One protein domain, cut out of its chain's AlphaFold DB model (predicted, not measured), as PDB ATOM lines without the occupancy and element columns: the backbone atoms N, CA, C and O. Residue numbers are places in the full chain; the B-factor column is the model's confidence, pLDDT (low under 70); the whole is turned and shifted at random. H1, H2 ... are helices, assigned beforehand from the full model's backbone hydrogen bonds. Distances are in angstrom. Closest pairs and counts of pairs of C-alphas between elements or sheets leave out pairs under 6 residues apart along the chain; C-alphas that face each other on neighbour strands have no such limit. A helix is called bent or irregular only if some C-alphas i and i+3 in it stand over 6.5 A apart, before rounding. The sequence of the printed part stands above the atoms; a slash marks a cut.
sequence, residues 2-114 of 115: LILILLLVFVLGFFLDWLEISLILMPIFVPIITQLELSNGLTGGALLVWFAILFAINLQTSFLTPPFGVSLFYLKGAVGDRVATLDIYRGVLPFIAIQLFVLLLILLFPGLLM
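AT A GLANCE: This is residues 2 to 114 of the 115 residues of the protein "DctM domain-containing protein" of Halomonas olivaria (UniProt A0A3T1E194). A long, narrow bundle of helices is built round H3: H1 and H2 pack on it, and H5 runs back along another side of it. H4 carries the length on beyond the end of H3, with its residues 77 to 82 sticking out, and H5 folds back from there to the short H6. The printed part has 113 residues with six named helices, H1 to H6 in that order, and no named strand; the class is all helix. It is only just compact, close to loose, with a radius of gyration of the C-alphas of 15.9 A, and elongated, spanning 51 by 27 by 20 A.

HOW THE PARTS SIT: Start with H1, residues 2 to 12, and go on to H2, residues 18 to 35: this helical hairpin only just touches, with 3 pairs of C-alphas within 8 A, the closest being Leu 12 and Ile 21 at 7.5 A. Next comes H3, residues 44 to 64, the hub, touching four helices. Its residues 54 to 62 alone touch H1, closest at the C-alphas of Phe 10 and Ser 62, 5.2 A apart, the same way at 36 degrees, only just a steep tilt. H2 and H3, a hairpin, touch closest at the C-alphas of Trp 18 and Leu 59, 6.8 A apart. H4, residues 70 to 82, touches H3 only at the corner, with the C-alphas of Phe 63 and Val 70 closest at 5.6 A. H5, residues 85 to 108, touches H3 at a shallow tilt of 15 degrees, opposite ways, with the C-alphas of Thr 61 and Ile 96 closest at 6.1 A. H4 and H5 form a hairpin in which residues 72 to 76 touch residues 85 to 89, closest at the C-alphas of Lys 76 and Thr 85, 6.7 A apart. H6, residues 110 to 114, is close to H3 but not clearly touching: the C-alphas of Trp 50 and Pro 110 are closest, at 6.8 A. H1 and H5 are apart. Each O i to N i+4 pair is within hydrogen-bond range in H1 and H3, against 10 of 14 in H2, 7 of 9 in H4, 18 of 20 in H5 and 0 of 1 in H6, where 2 of 2 O i to N i+3 pairs are.

IN THESE COORDINATES: Find C-alpha 2 at (160.358, 89.011, 153.150), where H1 begins its 15.3 A. H2, 24.4 A long, has a kink of 51 degrees near residue 25. H3 covers 31.1 A from C-alpha 44 at (168.339, 103.384, 153.507). H4, 18.9 A, is irregular, with C-alphas 78 and 81 9.4 A apart; H5, 34.1 A, is only just irregular, with C-alphas 91 and 94 6.8 A apart, and has a kink of 33 degrees near residue 92. H6, 7.8 A, ends at C-alpha 114, (156.918, 108.447, 148.720).

THE WHOLE: The two C-alphas farthest apart are those of Glu 37 and Arg 82, at 51.3 A. The printed part has no cut and no long link; the link from H2 to H3 is short, the other four tight. Look at the B-factor column: the mean pLDDT of the printed part is 90.1, and residue 114 alone is under 70.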
ATOM      1  N   LEU A   2     161.334  88.059 152.589       89.50
ATOM      2  CA  LEU A   2     160.358  89.011 153.150       89.50
ATOM      3  C   LEU A   2     158.965  88.407 153.414       89.50
ATOM      4  O   LEU A   2     158.436  88.562 154.504       89.50
ATOM      5  N   ILE A   3     158.395  87.675 152.451       91.00
ATOM      6  CA  ILE A   3     157.074  87.037 152.618       91.00
ATOM      7  C   ILE A   3     157.069  86.058 153.803       91.00
ATOM      8  O   ILE A   3     156.093  86.002 154.537       91.00
ATOM      9  N   LEU A   4     158.169  85.328 154.032       92.06
ATOM     10  CA  LEU A   4     158.307  84.435 155.190       92.06
ATOM     11  C   LEU A   4     158.333  85.219 156.505       92.06
ATOM     12  O   LEU A   4     157.705  84.789 157.463       92.06
ATOM     13  N   ILE A   5     159.012  86.370 156.541       93.31
ATOM     14  CA  ILE A   5     159.017  87.264 157.710       93.31
ATOM     15  C   ILE A   5     157.595  87.758 157.989       93.31
ATOM     16  O   ILE A   5     157.128  87.649 159.116       93.31
ATOM     17  N   LEU A   6     156.881  88.242 156.967       93.88
ATOM     18  CA  LEU A   6     155.503  88.715 157.124       93.88
ATOM     19  C   LEU A   6     154.565  87.584 157.567       93.88
ATOM     20  O   LEU A   6     153.777  87.776 158.485       93.88
ATOM     21  N   LEU A   7     154.691  86.385 156.998       94.31
ATOM     22  CA  LEU A   7     153.885  85.236 157.413       94.31
ATOM     23  C   LEU A   7     154.180  84.837 158.865       94.31
ATOM     24  O   LEU A   7     153.255  84.590 159.632       94.31
ATOM     25  N   LEU A   8     155.451  84.840 159.274       94.44
ATOM     26  CA  LEU A   8     155.847  84.576 160.657       94.44
ATOM     27  C   LEU A   8     155.273  85.624 161.619       94.44
ATOM     28  O   LEU A   8     154.684  85.254 162.630       94.44
ATOM     29  N   VAL A   9     155.388  86.914 161.293       93.69
ATOM     30  CA  VAL A   9     154.816  88.015 162.091       93.69
ATOM     31  C   VAL A   9     153.298  87.881 162.188       93.69
ATOM     32  O   VAL A   9     152.733  88.076 163.261       93.69
ATOM     33  N   PHE A  10     152.647  87.505 161.087       93.81
ATOM     34  CA  PHE A  10     151.206  87.291 161.042       93.81
ATOM     35  C   PHE A  10     150.780  86.147 161.967       93.81
ATOM     36  O   PHE A  10     149.849  86.297 162.739       93.81
ATOM     37  N   VAL A  11     151.487  85.015 161.952       93.12
ATOM     38  CA  VAL A  11     151.163  83.891 162.845       93.12
ATOM     39  C   VAL A  11     151.456  84.232 164.308       93.12
ATOM     40  O   VAL A  11     150.680  83.867 165.189       93.12
ATOM     41  N   LEU A  12     152.552  84.944 164.590       92.06
ATOM     42  CA  LEU A  12     152.891  85.361 165.954       92.06
ATOM     43  C   LEU A  12     151.874  86.346 166.539       92.06
ATOM     44  O   LEU A  12     151.597  86.279 167.735       92.06
ATOM     45  N   GLY A  13     151.279  87.203 165.706       90.56
ATOM     46  CA  GLY A  13     150.240  88.151 166.114       90.56
ATOM     47  C   GLY A  13     148.937  87.511 166.598       90.56
ATOM     48  O   GLY A  13     148.049  88.225 167.051       90.56
ATOM     49  N   PHE A  14     148.793  86.186 166.512       89.00
ATOM     50  CA  PHE A  14     147.700  85.456 167.157       89.00
ATOM     51  C   PHE A  14     147.951  85.171 168.641       89.00
ATOM     52  O   PHE A  14     147.003  84.887 169.370       89.00
ATOM     53  N   PHE A  15     149.209  85.223 169.087       87.00
ATOM     54  CA  PHE A  15     149.612  84.805 170.432       87.00
ATOM     55  C   PHE A  15     150.189  85.943 171.274       87.00
ATOM     56  O   PHE A  15     149.993  85.943 172.487       87.00
ATOM     57  N   LEU A  16     150.916  86.868 170.648       90.56
ATOM     58  CA  LEU A  16     151.644  87.947 171.320       90.56
ATOM     59  C   LEU A  16     151.071  89.316 170.946       90.56
ATOM     60  O   LEU A  16     150.526  89.486 169.852       90.56
ATOM     61  N   ASP A  17     151.229  90.295 171.842       90.12
ATOM     62  CA  ASP A  17     150.765  91.662 171.584       90.12
ATOM     63  C   ASP A  17     151.660  92.389 170.557       90.12
ATOM     64  O   ASP A  17     152.832  92.053 170.352       90.12
ATOM     65  N   TRP A  18     151.128  93.432 169.913       89.19
ATOM     66  CA  TRP A  18     151.836  94.158 168.864       89.19
ATOM     67  C   TRP A  18     153.108  94.832 169.390       89.19
ATOM     68  O   TRP A  18     154.109  94.892 168.669       89.19
ATOM     69  N   LEU A  19     153.092  95.302 170.645       92.81
ATOM     70  CA  LEU A  19     154.263  95.868 171.314       92.81
ATOM     71  C   LEU A  19     155.352  94.817 171.530       92.81
ATOM     72  O   LEU A  19     156.506  95.067 171.194       92.81
ATOM     73  N   GLU A  20     154.996  93.638 172.043       94.62
ATOM     74  CA  GLU A  20     155.938  92.541 172.303       94.62
ATOM     75  C   GLU A  20     156.614  92.091 171.007       94.62
ATOM     76  O   GLU A  20     157.842  92.014 170.919       94.62
ATOM     77  N   ILE A  21     155.807  91.881 169.966       94.75
ATOM     78  CA  ILE A  21     156.277  91.501 168.636       94.75
ATOM     79  C   ILE A  21     157.201  92.575 168.060       94.75
ATOM     80  O   ILE A  21     158.275  92.251 167.555       94.75
ATOM     81  N   SER A  22     156.820  93.851 168.148       93.88
ATOM     82  CA  SER A  22     157.624  94.948 167.600       93.88
ATOM     83  C   SER A  22     158.959  95.087 168.332       93.88
ATOM     84  O   SER A  22     159.998  95.208 167.685       93.88
ATOM     85  N   LEU A  23     158.957  95.017 169.665       95.38
ATOM     86  CA  LEU A  23     160.167  95.150 170.478       95.38
ATOM     87  C   LEU A  23     161.147  93.988 170.278       95.38
ATOM     88  O   LEU A  23     162.356  94.206 170.335       95.38
ATOM     89  N   ILE A  24     160.651  92.775 170.021       95.00
ATOM     90  CA  ILE A  24     161.496  91.593 169.807       95.00
ATOM     91  C   ILE A  24     161.949  91.500 168.345       95.00
ATOM     92  O   ILE A  24     163.137  91.343 168.070       95.00
ATOM     93  N   LEU A  25     161.018  91.581 167.392       95.06
ATOM     94  CA  LEU A  25     161.287  91.244 165.993       95.06
ATOM     95  C   LEU A  25     161.869  92.403 165.185       95.06
ATOM     96  O   LEU A  25     162.660  92.147 164.278       95.06
ATOM     97  N   MET A  26     161.530  93.663 165.483       93.19
ATOM     98  CA  MET A  26     162.066  94.795 164.712       93.19
ATOM     99  C   MET A  26     163.595  94.899 164.816       93.19
ATOM    100  O   MET A  26     164.233  94.964 163.766       93.19
ATOM    101  N   PRO A  27     164.227  94.833 166.007       93.06
ATOM    102  CA  PRO A  27     165.690  94.875 166.107       93.06
ATOM    103  C   PRO A  27     166.384  93.719 165.378       93.06
ATOM    104  O   PRO A  27     167.512  93.873 164.917       93.06
ATOM    105  N   ILE A  28     165.709  92.572 165.254       94.19
ATOM    106  CA  ILE A  28     166.225  91.381 164.573       94.19
ATOM    107  C   ILE A  28     166.080  91.516 163.055       94.19
ATOM    108  O   ILE A  28     167.023  91.239 162.316       94.19
ATOM    109  N   PHE A  29     164.914  91.942 162.562       93.44
ATOM    110  CA  PHE A  29     164.638  91.969 161.126       93.44
ATOM    111  C   PHE A  29     165.124  93.228 160.423       93.44
ATOM    112  O   PHE A  29     165.464  93.135 159.250       93.44
ATOM    113  N   VAL A  30     165.224  94.374 161.097       92.00
ATOM    114  CA  VAL A  30     165.797  95.597 160.511       92.00
ATOM    115  C   VAL A  30     167.172  95.348 159.866       92.00
ATOM    116  O   VAL A  30     167.292  95.618 158.670       92.00
ATOM    117  N   PRO A  31     168.185  94.774 160.553       91.19
ATOM    118  CA  PRO A  31     169.485  94.519 159.929       91.19
ATOM    119  C   PRO A  31     169.396  93.509 158.774       91.19
ATOM    120  O   PRO A  31     170.112  93.640 157.783       91.19
ATOM    121  N   ILE A  32     168.485  92.536 158.864       91.56
ATOM    122  CA  ILE A  32     168.251  91.534 157.817       91.56
ATOM    123  C   ILE A  32     167.649  92.185 156.564       91.56
ATOM    124  O   ILE A  32     168.096  91.916 155.453       91.56
ATOM    125  N   ILE A  33     166.662  93.068 156.733       91.25
ATOM    126  CA  ILE A  33     166.022  93.807 155.639       91.25
ATOM    127  C   ILE A  33     167.010  94.764 154.979       91.25
ATOM    128  O   ILE A  33     167.025  94.851 153.759       91.25
ATOM    129  N   THR A  34     167.876  95.432 155.747       88.19
ATOM    130  CA  THR A  34     168.895  96.323 155.163       88.19
ATOM    131  C   THR A  34     169.964  95.594 154.354       88.19
ATOM    132  O   THR A  34     170.595  96.212 153.506       88.19
ATOM    133  N   GLN A  35     170.176  94.302 154.618       87.00
ATOM    134  CA  GLN A  35     171.113  93.457 153.868       87.00
ATOM    135  C   GLN A  35     170.444  92.720 152.704       87.00
ATOM    136  O   GLN A  35     171.127  92.191 151.832       87.00
ATOM    137  N   LEU A  36     169.112  92.658 152.689       84.00
ATOM    138  CA  LEU A  36     168.371  92.097 151.574       84.00
ATOM    139  C   LEU A  36     168.439  93.066 150.392       84.00
ATOM    140  O   LEU A  36     167.911  94.174 150.445       84.00
ATOM    141  N   GLU A  37     169.018  92.608 149.291       76.94
ATOM    142  CA  GLU A  37     168.882  93.280 148.002       76.94
ATOM    143  C   GLU A  37     167.467  93.043 147.463       76.94
ATOM    144  O   GLU A  37     167.190  92.083 146.742       76.94
ATOM    145  N   LEU A  38     166.524  93.898 147.862       78.19
ATOM    146  CA  LEU A  38     165.199  93.904 147.259       78.19
ATOM    147  C   LEU A  38     165.258  94.627 145.907       78.19
ATOM    148  O   LEU A  38     165.661  95.783 145.822       78.19
ATOM    149  N   SER A  39     164.765  93.983 144.846       76.56
ATOM    150  CA  SER A  39     164.598  94.577 143.504       76.56
ATOM    151  C   SER A  39     163.507  95.667 143.438       76.56
ATOM    152  O   SER A  39     162.904  95.878 142.392       76.56
ATOM    153  N   ASN A  40     163.211  96.335 144.556       79.56
ATOM    154  CA  ASN A  40     162.153  97.334 144.703       79.56
ATOM    155  C   ASN A  40     162.665  98.785 144.567       79.56
ATOM    156  O   ASN A  40     161.872  99.720 144.641       79.56
ATOM    157  N   GLY A  41     163.979  98.972 144.378       81.06
ATOM    158  CA  GLY A  41     164.616 100.280 144.191       81.06
ATOM    159  C   GLY A  41     164.716 101.137 145.459       81.06
ATOM    160  O   GLY A  41     165.190 102.269 145.387       81.06
ATOM    161  N   LEU A  42     164.288 100.619 146.615       86.31
ATOM    162  CA  LEU A  42     164.334 101.324 147.892       86.31
ATOM    163  C   LEU A  42     165.663 101.085 148.610       86.31
ATOM    164  O   LEU A  42     166.133  99.955 148.698       86.31
ATOM    165  N   THR A  43     166.229 102.132 149.212       85.00
ATOM    166  CA  THR A  43     167.445 102.027 150.035       85.00
ATOM    167  C   THR A  43     167.356 102.892 151.295       85.00
ATOM    168  O   THR A  43     166.520 103.794 151.405       85.00
ATOM    169  N   GLY A  44     168.204 102.591 152.284       86.69
ATOM    170  CA  GLY A  44     168.339 103.384 153.507       86.69
ATOM    171  C   GLY A  44     167.034 103.538 154.295       86.69
ATOM    172  O   GLY A  44     166.297 102.575 154.508       86.69
ATOM    173  N   GLY A  45     166.740 104.765 154.737       87.25
ATOM    174  CA  GLY A  45     165.559 105.060 155.556       87.25
ATOM    175  C   GLY A  45     164.232 104.754 154.859       87.25
ATOM    176  O   GLY A  45     163.303 104.274 155.502       87.25
ATOM    177  N   ALA A  46     164.153 104.945 153.541       88.19
ATOM    178  CA  ALA A  46     162.944 104.655 152.777       88.19
ATOM    179  C   ALA A  46     162.583 103.162 152.786       88.19
ATOM    180  O   ALA A  46     161.416 102.805 152.948       88.19
ATOM    181  N   LEU A  47     163.592 102.291 152.670       90.56
ATOM    182  CA  LEU A  47     163.408 100.844 152.769       90.56
ATOM    183  C   LEU A  47     162.869 100.446 154.151       90.56
ATOM    184  O   LEU A  47     161.968  99.613 154.248       90.56
ATOM    185  N   LEU A  48     163.388 101.070 155.211       91.38
ATOM    186  CA  LEU A  48     162.963 100.803 156.586       91.38
ATOM    187  C   LEU A  48     161.534 101.272 156.863       91.38
ATOM    188  O   LEU A  48     160.777 100.542 157.497       91.38
ATOM    189  N   VAL A  49     161.149 102.450 156.368       91.69
ATOM    190  CA  VAL A  49     159.775 102.963 156.498       91.69
ATOM    191  C   VAL A  49     158.793 102.056 155.762       91.69
ATOM    192  O   VAL A  49     157.781 101.654 156.335       91.69
ATOM    193  N   TRP A  50     159.113 101.670 154.525       93.00
ATOM    194  CA  TRP A  50     158.292 100.738 153.754       93.00
ATOM    195  C   TRP A  50     158.121  99.395 154.471       93.00
ATOM    196  O   TRP A  50     157.000  98.898 154.607       93.00
ATOM    197  N   PHE A  51     159.214  98.838 155.000       93.31
ATOM    198  CA  PHE A  51     159.162  97.604 155.774       93.31
ATOM    199  C   PHE A  51     158.326  97.757 157.051       93.31
ATOM    200  O   PHE A  51     157.481  96.906 157.321       93.31
ATOM    201  N   ALA A  52     158.508  98.844 157.805       93.12
ATOM    202  CA  ALA A  52     157.748  99.110 159.024       93.12
ATOM    203  C   ALA A  52     156.239  99.218 158.751       93.12
ATOM    204  O   ALA A  52     155.436  98.720 159.536       93.12
ATOM    205  N   ILE A  53     155.845  99.811 157.621       93.81
ATOM    206  CA  ILE A  53     154.436  99.928 157.227       93.81
ATOM    207  C   ILE A  53     153.857  98.565 156.839       93.81
ATOM    208  O   ILE A  53     152.780  98.207 157.318       93.81
ATOM    209  N   LEU A  54     154.575  97.773 156.035       94.75
ATOM    210  CA  LEU A  54     154.159  96.400 155.729       94.75
ATOM    211  C   LEU A  54     154.019  95.562 157.001       94.75
ATOM    212  O   LEU A  54     153.032  94.848 157.162       94.75
ATOM    213  N   PHE A  55     154.979  95.683 157.918       95.44
ATOM    214  CA  PHE A  55     154.963  95.013 159.211       95.44
ATOM    215  C   PHE A  55     153.738  95.418 160.038       95.44
ATOM    216  O   PHE A  55     153.014  94.548 160.517       95.44
ATOM    217  N   ALA A  56     153.462  96.721 160.149       94.56
ATOM    218  CA  ALA A  56     152.343  97.252 160.921       94.56
ATOM    219  C   ALA A  56     150.981  96.813 160.362       94.56
ATOM    220  O   ALA A  56     150.136  96.341 161.122       94.56
ATOM    221  N   ILE A  57     150.769  96.914 159.045       95.06
ATOM    222  CA  ILE A  57     149.505  96.501 158.408       95.06
ATOM    223  C   ILE A  57     149.300  94.995 158.570       95.06
ATOM    224  O   ILE A  57     148.210  94.548 158.927       95.06
ATOM    225  N   ASN A  58     150.352  94.207 158.348       95.56
ATOM    226  CA  ASN A  58     150.304  92.759 158.505       95.56
ATOM    227  C   ASN A  58     149.952  92.353 159.945       95.56
ATOM    228  O   ASN A  58     149.093  91.499 160.163       95.56
ATOM    229  N   LEU A  59     150.561  93.018 160.928       94.25
ATOM    230  CA  LEU A  59     150.301  92.784 162.344       94.25
ATOM    231  C   LEU A  59     148.877  93.198 162.736       94.25
ATOM    232  O   LEU A  59     148.167  92.429 163.372       94.25
ATOM    233  N   GLN A  60     148.399  94.354 162.272       92.94
ATOM    234  CA  GLN A  60     147.015  94.779 162.494       92.94
ATOM    235  C   GLN A  60     146.010  93.788 161.886       92.94
ATOM    236  O   GLN A  60     144.982  93.491 162.492       92.94
ATOM    237  N   THR A  61     146.314  93.257 160.698       93.81
ATOM    238  CA  THR A  61     145.469  92.261 160.023       93.81
ATOM    239  C   THR A  61     145.411  90.960 160.822       93.81
ATOM    240  O   THR A  61     144.334  90.387 160.984       93.81
ATOM    241  N   SER A  62     146.538  90.520 161.391       92.69
ATOM    242  CA  SER A  62     146.585  89.355 162.281       92.69
ATOM    243  C   SER A  62     145.620  89.498 163.463       92.69
ATOM    244  O   SER A  62     144.825  88.601 163.733       92.69
ATOM    245  N   PHE A  63     145.612  90.658 164.122       89.69
ATOM    246  CA  PHE A  63     144.783  90.902 165.313       89.69
ATOM    247  C   PHE A  63     143.279  90.866 165.025       89.69
ATOM    248  O   PHE A  63     142.464  90.673 165.933       89.69
ATOM    249  N   LEU A  64     142.913  91.034 163.756       90.75
ATOM    250  CA  LEU A  64     141.538  91.043 163.283       90.75
ATOM    251  C   LEU A  64     141.129  89.736 162.609       90.75
ATOM    252  O   LEU A  64     139.941  89.557 162.367       90.75
ATOM    253  N   THR A  65     142.057  88.819 162.319       91.50
ATOM    254  CA  THR A  65     141.762  87.620 161.526       91.50
ATOM    255  C   THR A  65     141.169  86.494 162.387       91.50
ATOM    256  O   THR A  65     141.822  86.016 163.316       91.50
ATOM    257  N   PRO A  66     139.944  86.012 162.097       87.25
ATOM    258  CA  PRO A  66     139.403  84.820 162.749       87.25
ATOM    259  C   PRO A  66     140.260  83.569 162.465       87.25
ATOM    260  O   PRO A  66     140.832  83.466 161.381       87.25
ATOM    261  N   PRO A  67     140.315  82.571 163.371       76.75
ATOM    262  CA  PRO A  67     139.599  82.468 164.643       76.75
ATOM    263  C   PRO A  67     140.373  83.048 165.837       76.75
ATOM    264  O   PRO A  67     139.845  83.025 166.939       76.75
ATOM    265  N   PHE A  68     141.598  83.543 165.639       74.19
ATOM    266  CA  PHE A  68     142.511  83.952 166.717       74.19
ATOM    267  C   PHE A  68     142.619  85.470 166.909       74.19
ATOM    268  O   PHE A  68     143.410  85.929 167.727       74.19
ATOM    269  N   GLY A  69     141.822  86.258 166.185       79.06
ATOM    270  CA  GLY A  69     141.798  87.710 166.310       79.06
ATOM    271  C   GLY A  69     141.400  88.149 167.718       79.06
ATOM    272  O   GLY A  69     140.216  88.188 168.058       79.06
ATOM    273  N   VAL A  70     142.397  88.495 168.530       81.31
ATOM    274  CA  VAL A  70     142.248  88.923 169.924       81.31
ATOM    275  C   VAL A  70     141.228  90.068 170.044       81.31
ATOM    276  O   VAL A  70     140.354  90.045 170.913       81.31
ATOM    277  N   SER A  71     141.237  91.016 169.101       86.06
ATOM    278  CA  SER A  71     140.276  92.127 169.041       86.06
ATOM    279  C   SER A  71     138.821  91.674 168.857       86.06
ATOM    280  O   SER A  71     137.907  92.305 169.392       86.06
ATOM    281  N   LEU A  72     138.582  90.568 168.144       89.81
ATOM    282  CA  LEU A  72     137.234  90.024 167.946       89.81
ATOM    283  C   LEU A  72     136.685  89.414 169.235       89.81
ATOM    284  O   LEU A  72     135.497  89.560 169.525       89.81
ATOM    285  N   PHE A  73     137.543  88.763 170.024       87.44
ATOM    286  CA  PHE A  73     137.161  88.214 171.324       87.44
ATOM    287  C   PHE A  73     136.896  89.306 172.354       87.44
ATOM    288  O   PHE A  73     135.930  89.191 173.109       87.44
ATOM    289  N   TYR A  74     137.671  90.394 172.333       87.44
ATOM    290  CA  TYR A  74     137.365  91.576 173.140       87.44
ATOM    291  C   TYR A  74     135.984  92.146 172.804       87.44
ATOM    292  O   TYR A  74     135.178  92.382 173.708       87.44
ATOM    293  N   LEU A  75     135.665  92.296 171.512       89.44
ATOM    294  CA  LEU A  75     134.343  92.760 171.093       89.44
ATOM    295  C   LEU A  75     133.240  91.782 171.517       89.44
ATOM    296  O   LEU A  75     132.231  92.217 172.070       89.44
ATOM    297  N   LYS A  76     133.438  90.470 171.319       90.50
ATOM    298  CA  LYS A  76     132.480  89.438 171.747       90.50
ATOM    299  C   LYS A  76     132.235  89.479 173.260       90.50
ATOM    300  O   LYS A  76     131.086  89.367 173.680       90.50
ATOM    301  N   GLY A  77     133.279  89.695 174.061       89.44
ATOM    302  CA  GLY A  77     133.166  89.868 175.511       89.44
ATOM    303  C   GLY A  77     132.334  91.092 175.907       89.44
ATOM    304  O   GLY A  77     131.531  91.007 176.832       89.44
ATOM    305  N   ALA A  78     132.462  92.204 175.176       92.25
ATOM    306  CA  ALA A  78     131.711  93.431 175.443       92.25
ATOM    307  C   ALA A  78     130.230  93.354 175.020       92.25
ATOM    308  O   ALA A  78     129.358  93.877 175.715       92.25
ATOM    309  N   VAL A  79     129.929  92.718 173.880       93.31
ATOM    310  CA  VAL A  79     128.550  92.626 173.355       93.31
ATOM    311  C   VAL A  79     127.755  91.452 173.935       93.31
ATOM    312  O   VAL A  79     126.525  91.440 173.829       93.31
ATOM    313  N   GLY A  80     128.428  90.477 174.556       89.62
ATOM    314  CA  GLY A  80     127.804  89.288 175.134       89.62
ATOM    315  C   GLY A  80     126.988  88.511 174.099       89.62
ATOM    316  O   GLY A  80     127.397  88.368 172.945       89.62
ATOM    317  N   ASP A  81     125.802  88.040 174.482       90.38
ATOM    318  CA  ASP A  81     124.919  87.243 173.611       90.38
ATOM    319  C   ASP A  81     124.072  88.072 172.637       90.38
ATOM    320  O   ASP A  81     123.296  87.516 171.865       90.38
ATOM    321  N   ARG A  82     124.234  89.402 172.617       91.81
ATOM    322  CA  ARG A  82     123.469  90.285 171.719       91.81
ATOM    323  C   ARG A  82     123.832  90.100 170.246       91.81
ATOM    324  O   ARG A  82     123.024  90.419 169.382       91.81
ATOM    325  N   VAL A  83     125.049  89.634 169.967       91.69
ATOM    326  CA  VAL A  83     125.573  89.434 168.610       91.69
ATOM    327  C   VAL A  83     126.233  88.062 168.532       91.69
ATOM    328  O   VAL A  83     127.054  87.707 169.389       91.69
ATOM    329  N   ALA A  84     125.893  87.270 167.514       92.06
ATOM    330  CA  ALA A  84     126.531  85.976 167.315       92.06
ATOM    331  C   ALA A  84     127.990  86.164 166.873       92.06
ATOM    332  O   ALA A  84     128.322  87.080 166.122       92.06
ATOM    333  N   THR A  85     128.882  85.266 167.296       90.56
ATOM    334  CA  THR A  85     130.305  85.314 166.909       90.56
ATOM    335  C   THR A  85     130.485  85.318 165.388       90.56
ATOM    336  O   THR A  85     131.354  86.007 164.861       90.56
ATOM    337  N   LEU A  86     129.618  84.598 164.669       91.56
ATOM    338  CA  LEU A  86     129.643  84.545 163.210       91.56
ATOM    339  C   LEU A  86     129.327  85.901 162.561       91.56
ATOM    340  O   LEU A  86     129.902  86.218 161.524       91.56
ATOM    341  N   ASP A  87     128.461  86.710 163.172       93.00
ATOM    342  CA  ASP A  87     128.133  88.047 162.666       93.00
ATOM    343  C   ASP A  87     129.310  89.006 162.863       93.00
ATOM    344  O   ASP A  87     129.626  89.786 161.967       93.00
ATOM    345  N   ILE A  88     130.034  88.876 163.982       92.44
ATOM    346  CA  ILE A  88     131.292  89.604 164.217       92.44
ATOM    347  C   ILE A  88     132.328  89.227 163.149       92.44
ATOM    348  O   ILE A  88     132.954  90.103 162.552       92.44
ATOM    349  N   TYR A  89     132.480  87.932 162.860       93.06
ATOM    350  CA  TYR A  89     133.432  87.450 161.853       93.06
ATOM    351  C   TYR A  89     133.075  87.941 160.449       93.06
ATOM    352  O   TYR A  89     133.940  88.414 159.714       93.06
ATOM    353  N   ARG A  90     131.792  87.895 160.081       92.31
ATOM    354  CA  ARG A  90     131.311  88.438 158.804       92.31
ATOM    355  C   ARG A  90     131.505  89.948 158.707       92.31
ATOM    356  O   ARG A  90     131.831  90.431 157.628       92.31
ATOM    357  N   GLY A  91     131.348  90.671 159.815       93.00
ATOM    358  CA  GLY A  91     131.554  92.116 159.875       93.00
ATOM    359  C   GLY A  91     133.009  92.538 159.666       93.00
ATOM    360  O   GLY A  91     133.254  93.552 159.017       93.00
ATOM    361  N   VAL A  92     133.979  91.759 160.160       93.38
ATOM    362  CA  VAL A  92     135.408  92.102 160.028       93.38
ATOM    363  C   VAL A  92     136.035  91.635 158.710       93.38
ATOM    364  O   VAL A  92     136.975  92.259 158.226       93.38
ATOM    365  N   LEU A  93     135.505  90.581 158.082       92.94
ATOM    366  CA  LEU A  93     135.999  90.075 156.795       92.94
ATOM    367  C   LEU A  93     136.183  91.144 155.696       92.94
ATOM    368  O   LEU A  93     137.251  91.145 155.080       92.94
ATOM    369  N   PRO A  94     135.233  92.068 155.432       94.69
ATOM    370  CA  PRO A  94     135.453  93.118 154.435       94.69
ATOM    371  C   PRO A  94     136.607  94.054 154.814       94.69
ATOM    372  O   PRO A  94     137.340  94.508 153.939       94.69
ATOM    373  N   PHE A  95     136.817  94.306 156.107       93.62
ATOM    374  CA  PHE A  95     137.935  95.118 156.575       93.62
ATOM    375  C   PHE A  95     139.278  94.411 156.360       93.62
ATOM    376  O   PHE A  95     140.200  95.013 155.816       93.62
ATOM    377  N   ILE A  96     139.366  93.115 156.682       93.94
ATOM    378  CA  ILE A  96     140.557  92.289 156.411       93.94
ATOM    379  C   ILE A  96     140.870  92.268 154.914       93.94
ATOM    380  O   ILE A  96     142.025  92.410 154.523       93.94
ATOM    381  N   ALA A  97     139.853  92.126 154.059       94.69
ATOM    382  CA  ALA A  97     140.043  92.135 152.611       94.69
ATOM    383  C   ALA A  97     140.670  93.455 152.129       94.69
ATOM    384  O   ALA A  97     141.599  93.433 151.322       94.69
ATOM    385  N   ILE A  98     140.219  94.591 152.671       95.50
ATOM    386  CA  ILE A  98     140.814  95.903 152.390       95.50
ATOM    387  C   ILE A  98     142.254  95.969 152.914       95.50
ATOM    388  O   ILE A  98     143.133  96.422 152.187       95.50
ATOM    389  N   GLN A  99     142.533  95.486 154.126       94.19
ATOM    390  CA  GLN A  99     143.895  95.488 154.674       94.19
ATOM    391  C   GLN A  99     144.864  94.654 153.832       94.19
ATOM    392  O   GLN A  99     145.956  95.122 153.514       94.19
ATOM    393  N   LEU A 100     144.458  93.450 153.419       94.00
ATOM    394  CA  LEU A 100     145.259  92.590 152.545       94.00
ATOM    395  C   LEU A 100     145.469  93.224 151.170       94.00
ATOM    396  O   LEU A 100     146.562  93.133 150.611       94.00
ATOM    397  N   PHE A 101     144.452  93.904 150.640       95.50
ATOM    398  CA  PHE A 101     144.573  94.656 149.396       95.50
ATOM    399  C   PHE A 101     145.583  95.804 149.519       95.50
ATOM    400  O   PHE A 101     146.456  95.940 148.664       95.50
ATOM    401  N   VAL A 102     145.526  96.586 150.600       94.19
ATOM    402  CA  VAL A 102     146.490  97.665 150.869       94.19
ATOM    403  C   VAL A 102     147.901  97.105 151.068       94.19
ATOM    404  O   VAL A 102     148.853  97.641 150.504       94.19
ATOM    405  N   LEU A 103     148.046  96.005 151.810       94.00
ATOM    406  CA  LEU A 103     149.327  95.322 152.000       94.00
ATOM    407  C   LEU A 103     149.921  94.890 150.657       94.00
ATOM    408  O   LEU A 103     151.097  95.141 150.395       94.00
ATOM    409  N   LEU A 104     149.106  94.285 149.789       93.81
ATOM    410  CA  LEU A 104     149.527  93.876 148.453       93.81
ATOM    411  C   LEU A 104     149.911  95.083 147.589       93.81
ATOM    412  O   LEU A 104     150.940  95.044 146.917       93.81
ATOM    413  N   LEU A 105     149.128  96.163 147.630       93.69
ATOM    414  CA  LEU A 105     149.437  97.394 146.903       93.69
ATOM    415  C   LEU A 105     150.776  97.989 147.334       93.69
ATOM    416  O   LEU A 105     151.588  98.307 146.474       93.69
ATOM    417  N   ILE A 106     151.039  98.104 148.635       92.50
ATOM    418  CA  ILE A 106     152.304  98.656 149.143       92.50
ATOM    419  C   ILE A 106     153.477  97.732 148.805       92.50
ATOM    420  O   ILE A 106     154.580  98.202 148.517       92.50
ATOM    421  N   LEU A 107     153.249  96.417 148.813       90.88
ATOM    422  CA  LEU A 107     154.265  95.434 148.458       90.88
ATOM    423  C   LEU A 107     154.650  95.516 146.972       90.88
ATOM    424  O   LEU A 107     155.832  95.413 146.654       90.88
ATOM    425  N   LEU A 108     153.675  95.718 146.077       89.88
ATOM    426  CA  LEU A 108     153.895  95.820 144.628       89.88
ATOM    427  C   LEU A 108     154.330  97.222 144.178       89.88
ATOM    428  O   LEU A 108     155.111  97.354 143.238       89.88
ATOM    429  N   PHE A 109     153.839  98.262 144.851       90.19
ATOM    430  CA  PHE A 109     154.050  99.668 144.510       90.19
ATOM    431  C   PHE A 109     154.639 100.434 145.706       90.19
ATOM    432  O   PHE A 109     153.978 101.301 146.280       90.19
ATOM    433  N   PRO A 110     155.903 100.165 146.079       84.31
ATOM    434  CA  PRO A 110     156.576 100.828 147.200       84.31
ATOM    435  C   PRO A 110     156.588 102.361 147.097       84.31
ATOM    436  O   PRO A 110     156.538 103.050 148.113       84.31
ATOM    437  N   GLY A 111     156.617 102.899 145.872       79.69
ATOM    438  CA  GLY A 111     156.617 104.340 145.608       79.69
ATOM    439  C   GLY A 111     155.342 105.068 146.049       79.69
ATOM    440  O   GLY A 111     155.391 106.281 146.216       79.69
ATOM    441  N   LEU A 112     154.235 104.357 146.312       79.81
ATOM    442  CA  LEU A 112     153.017 104.963 146.874       79.81
ATOM    443  C   LEU A 112     153.274 105.672 148.209       79.81
ATOM    444  O   LEU A 112     152.584 106.628 148.532       79.81
ATOM    445  N   LEU A 113     154.259 105.203 148.977       75.06
ATOM    446  CA  LEU A 113     154.615 105.780 150.273       75.06
ATOM    447  C   LEU A 113     155.476 107.044 150.168       75.06
ATOM    448  O   LEU A 113     155.694 107.713 151.172       75.06
ATOM    449  N   MET A 114     156.022 107.319 148.984       68.00
ATOM    450  CA  MET A 114     156.918 108.447 148.720       68.00
ATOM    451  C   MET A 114     156.217 109.621 148.029       68.00
ATOM    452  O   MET A 114     156.877 110.622 147.748       68.00
TER     453      MET A 114